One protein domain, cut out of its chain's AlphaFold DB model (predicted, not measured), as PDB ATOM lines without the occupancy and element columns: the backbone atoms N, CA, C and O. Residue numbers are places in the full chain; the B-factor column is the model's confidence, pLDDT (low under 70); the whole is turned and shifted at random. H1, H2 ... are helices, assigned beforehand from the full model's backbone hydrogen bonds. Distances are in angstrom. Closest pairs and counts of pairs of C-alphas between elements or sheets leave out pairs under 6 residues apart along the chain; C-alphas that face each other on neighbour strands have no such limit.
ATOM      1  N   GLY A 114      35.471 186.829  52.867       61.69
ATOM      2  CA  GLY A 114      35.471 185.355  52.809       61.69
ATOM      3  C   GLY A 114      34.587 184.764  51.709       61.69
ATOM      4  O   GLY A 114      35.026 183.931  50.915       61.69
ATOM      5  N   LEU A 115      33.343 185.238  51.625       59.00
ATOM      6  CA  LEU A 115      32.360 184.754  50.655       59.00
ATOM      7  C   LEU A 115      32.774 185.064  49.215       59.00
ATOM      8  O   LEU A 115      32.679 184.180  48.371       59.00
ATOM      9  N   ASN A 116      33.331 186.244  48.930       61.59
ATOM     10  CA  ASN A 116      33.766 186.600  47.573       61.59
ATOM     11  C   ASN A 116      34.836 185.627  47.028       61.59
ATOM     12  O   ASN A 116      34.826 185.251  45.853       61.59
ATOM     13  N   ARG A 117      35.730 185.128  47.897       64.94
ATOM     14  CA  ARG A 117      36.736 184.124  47.521       64.94
ATOM     15  C   ARG A 117      36.092 182.777  47.186       64.94
ATOM     16  O   ARG A 117      36.418 182.205  46.149       64.94
ATOM     17  N   LEU A 118      35.150 182.298  48.001       70.31
ATOM     18  CA  LEU A 118      34.418 181.054  47.732       70.31
ATOM     19  C   LEU A 118      33.540 181.167  46.476       70.31
ATOM     20  O   LEU A 118      33.575 180.287  45.616       70.31
ATOM     21  N   PHE A 119      32.819 182.280  46.324       68.06
ATOM     22  CA  PHE A 119      32.008 182.576  45.144       68.06
ATOM     23  C   PHE A 119      32.849 182.592  43.867       68.06
ATOM     24  O   PHE A 119      32.400 182.063  42.852       68.06
ATOM     25  N   ARG A 120      34.092 183.097  43.901       68.06
ATOM     26  CA  ARG A 120      35.017 183.040  42.756       68.06
ATOM     27  C   ARG A 120      35.305 181.603  42.315       68.06
ATOM     28  O   ARG A 120      35.227 181.312  41.121       68.06
ATOM     29  N   TYR A 121      35.600 180.703  43.254       76.81
ATOM     30  CA  TYR A 121      35.867 179.296  42.938       76.81
ATOM     31  C   TYR A 121      34.604 178.563  42.477       76.81
ATOM     32  O   TYR A 121      34.631 177.892  41.444       76.81
ATOM     33  N   LEU A 122      33.473 178.757  43.162       79.56
ATOM     34  CA  LEU A 122      32.183 178.192  42.753       79.56
ATOM     35  C   LEU A 122      31.780 178.667  41.352       79.56
ATOM     36  O   LEU A 122      31.312 177.876  40.533       79.56
ATOM     37  N   TYR A 123      32.007 179.944  41.041       75.81
ATOM     38  CA  TYR A 123      31.718 180.504  39.726       75.81
ATOM     39  C   TYR A 123      32.642 179.942  38.640       75.81
ATOM     40  O   TYR A 123      32.173 179.647  37.538       75.81
ATOM     41  N   ALA A 124      33.928 179.736  38.939       80.81
ATOM     42  CA  ALA A 124      34.865 179.084  38.025       80.81
ATOM     43  C   ALA A 124      34.429 177.642  37.706       80.81
ATOM     44  O   ALA A 124      34.292 177.292  36.532       80.81
ATOM     45  N   VAL A 125      34.098 176.844  38.727       83.62
ATOM     46  CA  VAL A 125      33.592 175.469  38.557       83.62
ATOM     47  C   VAL A 125      32.278 175.460  37.773       83.62
ATOM     48  O   VAL A 125      32.126 174.702  36.813       83.62
ATOM     49  N   ARG A 126      31.341 176.360  38.102       85.38
ATOM     50  CA  ARG A 126      30.071 176.501  37.373       85.38
ATOM     51  C   ARG A 126      30.294 176.853  35.904       85.38
ATOM     52  O   ARG A 126      29.568 176.350  35.045       85.38
ATOM     53  N   ARG A 127      31.283 177.696  35.592       85.88
ATOM     54  CA  ARG A 127      31.634 178.074  34.216       85.88
ATOM     55  C   ARG A 127      32.164 176.879  33.427       85.88
ATOM     56  O   ARG A 127      31.716 176.672  32.301       85.88
ATOM     57  N   VAL A 128      33.052 176.075  34.017       86.12
ATOM     58  CA  VAL A 128      33.544 174.834  33.392       86.12
ATOM     59  C   VAL A 128      32.393 173.848  33.185       86.12
ATOM     60  O   VAL A 128      32.216 173.355  32.076       86.12
ATOM     61  N   GLY A 129      31.538 173.647  34.192       84.69
ATOM     62  CA  GLY A 129      30.359 172.784  34.077       84.69
ATOM     63  C   GLY A 129      29.384 173.234  32.983       84.69
ATOM     64  O   GLY A 129      28.881 172.402  32.231       84.69
ATOM     65  N   LYS A 130      29.151 174.547  32.834       86.06
ATOM     66  CA  LYS A 130      28.342 175.098  31.733       86.06
ATOM     67  C   LYS A 130      28.984 174.858  30.365       86.06
ATOM     68  O   LYS A 130      28.269 174.469  29.450       86.06
ATOM     69  N   ARG A 131      30.302 175.055  30.229       87.38
ATOM     70  CA  ARG A 131      31.034 174.783  28.976       87.38
ATOM     71  C   ARG A 131      30.979 173.304  28.603       87.38
ATOM     72  O   ARG A 131      30.647 172.985  27.470       87.38
ATOM     73  N   LEU A 132      31.210 172.415  29.568       87.44
ATOM     74  CA  LEU A 132      31.124 170.970  29.370       87.44
ATOM     75  C   LEU A 132      29.711 170.543  28.957       87.44
ATOM     76  O   LEU A 132      29.547 169.794  28.002       87.44
ATOM     77  N   LYS A 133      28.681 171.074  29.628       85.88
ATOM     78  CA  LYS A 133      27.278 170.799  29.293       85.88
ATOM     79  C   LYS A 133      26.882 171.329  27.911       85.88
ATOM     80  O   LYS A 133      26.044 170.713  27.257       85.88
ATOM     81  N   ALA A 134      27.442 172.465  27.494       87.31
ATOM     82  CA  ALA A 134      27.222 173.038  26.168       87.31
ATOM     83  C   ALA A 134      27.933 172.236  25.067       87.31
ATOM     84  O   ALA A 134      27.368 172.067  23.995       87.31
ATOM     85  N   TRP A 135      29.129 171.714  25.348       91.06
ATOM     86  CA  TRP A 135      29.882 170.864  24.428       91.06
ATOM     87  C   TRP A 135      29.244 169.480  24.263       91.06
ATOM     88  O   TRP A 135      29.031 169.030  23.142       91.06
ATOM     89  N   ASN A 136      28.902 168.807  25.369       91.50
ATOM     90  CA  ASN A 136      28.249 167.503  25.326       91.50
ATOM     91  C   ASN A 136      27.445 167.225  26.608       91.50
ATOM     92  O   ASN A 136      27.991 167.014  27.696       91.50
ATOM     93  N   ARG A 137      26.114 167.180  26.472       88.44
ATOM     94  CA  ARG A 137      25.204 166.926  27.600       88.44
ATOM     95  C   ARG A 137      25.380 165.529  28.194       88.44
ATOM     96  O   ARG A 137      25.310 165.398  29.413       88.44
ATOM     97  N   THR A 138      25.628 164.516  27.370       89.94
ATOM     98  CA  THR A 138      25.775 163.124  27.814       89.94
ATOM     99  C   THR A 138      27.001 162.969  28.704       89.94
ATOM    100  O   THR A 138      26.890 162.448  29.812       89.94
ATOM    101  N   VAL A 139      28.146 163.519  28.282       89.25
ATOM    102  CA  VAL A 139      29.388 163.500  29.077       89.25
ATOM    103  C   VAL A 139      29.209 164.254  30.396       89.25
ATOM    104  O   VAL A 139      29.618 163.766  31.448       89.25
ATOM    105  N   TYR A 140      28.536 165.409  30.370       90.69
ATOM    106  CA  TYR A 140      28.223 166.159  31.586       90.69
ATOM    107  C   TYR A 140      27.418 165.327  32.596       90.69
ATOM    108  O   TYR A 140      27.773 165.291  33.774       90.69
ATOM    109  N   TYR A 141      26.342 164.659  32.162       91.12
ATOM    110  CA  TYR A 141      25.518 163.859  33.071       91.12
ATOM    111  C   TYR A 141      26.223 162.578  33.527       91.12
ATOM    112  O   TYR A 141      26.111 162.247  34.703       91.12
ATOM    113  N   ALA A 142      26.996 161.911  32.665       92.81
ATOM    114  CA  ALA A 142      27.794 160.747  33.052       92.81
ATOM    115  C   ALA A 142      28.795 161.096  34.166       92.81
ATOM    116  O   ALA A 142      28.814 160.444  35.207       92.81
ATOM    117  N   LEU A 143      29.551 162.189  34.002       91.38
ATOM    118  CA  LEU A 143      30.488 162.669  35.022       91.38
ATOM    119  C   LEU A 143      29.777 163.119  36.301       91.38
ATOM    120  O   LEU A 143      30.253 162.849  37.401       91.38
ATOM    121  N   LYS A 144      28.619 163.776  36.175       90.81
ATOM    122  CA  LYS A 144      27.816 164.200  37.328       90.81
ATOM    123  C   LYS A 144      27.344 163.001  38.159       90.81
ATOM    124  O   LYS A 144      27.456 163.035  39.381       90.81
ATOM    125  N   TRP A 145      26.832 161.957  37.508       93.88
ATOM    126  CA  TRP A 145      26.365 160.748  38.188       93.88
ATOM    127  C   TRP A 145      27.515 159.905  38.738       93.88
ATOM    128  O   TRP A 145      27.399 159.416  39.856       93.88
ATOM    129  N   ALA A 146      28.639 159.808  38.024       93.81
ATOM    130  CA  ALA A 146      29.844 159.154  38.529       93.81
ATOM    131  C   ALA A 146      30.376 159.838  39.799       93.81
ATOM    132  O   ALA A 146      30.725 159.158  40.761       93.81
ATOM    133  N   LEU A 147      30.371 161.177  39.844       92.38
ATOM    134  CA  LEU A 147      30.764 161.939  41.030       92.38
ATOM    135  C   LEU A 147      29.836 161.657  42.221       92.38
ATOM    136  O   LEU A 147      30.315 161.370  43.315       92.38
ATOM    137  N   PHE A 148      28.514 161.711  42.021       92.25
ATOM    138  CA  PHE A 148      27.559 161.413  43.094       92.25
ATOM    139  C   PHE A 148      27.635 159.960  43.565       92.25
ATOM    140  O   PHE A 148      27.622 159.719  44.769       92.25
ATOM    141  N   GLY A 149      27.762 159.008  42.638       94.12
ATOM    142  CA  GLY A 149      27.941 157.594  42.952       94.12
ATOM    143  C   GLY A 149      29.229 157.342  43.732       94.12
ATOM    144  O   GLY A 149      29.193 156.671  44.755       94.12
ATOM    145  N   GLY A 150      30.348 157.944  43.319       93.12
ATOM    146  CA  GLY A 150      31.625 157.837  44.028       93.12
ATOM    147  C   GLY A 150      31.571 158.395  45.452       93.12
ATOM    148  O   GLY A 150      32.095 157.772  46.369       93.12
ATOM    149  N   ILE A 151      30.884 159.525  45.660       92.00
ATOM    150  CA  ILE A 151      30.659 160.089  47.001       92.00
ATOM    151  C   ILE A 151      29.788 159.152  47.846       92.00
ATOM    152  O   ILE A 151      30.126 158.887  48.996       92.00
ATOM    153  N   LEU A 152      28.693 158.632  47.286       92.94
ATOM    154  CA  LEU A 152      27.802 157.700  47.978       92.94
ATOM    155  C   LEU A 152      28.559 156.437  48.414       92.94
ATOM    156  O   LEU A 152      28.477 156.042  49.570       92.94
ATOM    157  N   ILE A 153      29.340 155.850  47.505       94.25
ATOM    158  CA  ILE A 153      30.206 154.696  47.765       94.25
ATOM    159  C   ILE A 153      31.198 155.031  48.882       94.25
ATOM    160  O   ILE A 153      31.273 154.296  49.853       94.25
ATOM    161  N   ALA A 154      31.904 156.161  48.808       91.25
ATOM    162  CA  ALA A 154      32.873 156.557  49.831       91.25
ATOM    163  C   ALA A 154      32.253 156.791  51.223       91.25
ATOM    164  O   ALA A 154      32.935 156.616  52.229       91.25
ATOM    165  N   ILE A 155      30.979 157.192  51.289       90.81
ATOM    166  CA  ILE A 155      30.235 157.356  52.547       90.81
ATOM    167  C   ILE A 155      29.750 156.005  53.083       90.81
ATOM    168  O   ILE A 155      29.828 155.778  54.284       90.81
ATOM    169  N   LEU A 156      29.245 155.127  52.211       90.12
ATOM    170  CA  LEU A 156      28.677 153.827  52.588       90.12
ATOM    171  C   LEU A 156      29.735 152.749  52.864       90.12
ATOM    172  O   LEU A 156      29.436 151.769  53.535       90.12
ATOM    173  N   TRP A 157      30.951 152.905  52.332       81.88
ATOM    174  CA  TRP A 157      32.076 151.981  52.540       81.88
ATOM    175  C   TRP A 157      32.965 152.366  53.730       81.88
ATOM    176  O   TRP A 157      34.085 151.866  53.860       81.88
ATOM    177  N   ARG A 158      32.481 153.285  54.566       56.16
ATOM    178  CA  ARG A 158      33.095 153.707  55.820       56.16
ATOM    179  C   ARG A 158      32.325 153.123  56.994       56.16
ATOM    180  O   ARG A 158      32.993 152.822  58.004       56.16
TER     181      ARG A 158
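What this domain is: This is residues 114 to 158 of the 158 residues of the protein "Beta-hydroxylase" of Burkholderia pseudomallei (UniProt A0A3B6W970). Two straight helices of nearly equal length, H1 and H2, meet near their ends as an open V. The corner lies where the end of H1 passes into the start of H2, and from there the two arms spread apart, with the space between them empty. The printed part has 45 residues with two named helices, H1 then H2, and no named strand, and its class is all helix. It is flat, spanning 35 by 32 by 6 A, and only just loose, close to extended, with a radius of gyration of the C-alphas of 13.6 A.

Where its parts are: Begin at Gly 114 and step to C-alpha 115 at (32.360, 184.754, 50.655), where H1 begins; it covers residues 115 to 135 and runs 29.8 A to C-alpha 135 at (29.882, 170.864, 24.428). Pass Asn 136 and find C-alpha 137 at (25.204, 166.926, 27.600), the first of H2. This helix covers residues 137 to 156 and runs 28.4 A to C-alpha 156 at (28.677, 153.827, 52.588).

How they stand to each other: Look first at Lys 133 and Tyr 140, whose C-alphas, 5.3 A apart, are the closest of H1 and H2. The two helices touch, H1 with residues 129 to 133 alone and H2 with residues 139 to 140 alone. They run opposite ways at a steep tilt of 52 degrees, and their centres are 17.7 A apart. The link between them, Asn 136, is tight. In H1 and H2 every O i to N i+4 pair is within hydrogen-bond range.

The domain as a whole: The two C-alphas farthest apart are those of Trp 135 and Arg 158, at 35.9 A. Residues 114 to 128 stand free, as do residues 134 to 139 and 145 to 158. The printed part has no cut and ends at Arg 158, the chain's last residue. The mean pLDDT of the printed part is 84.1; look for values under 70 at residues 114 to 117, 119 to 120 and 158.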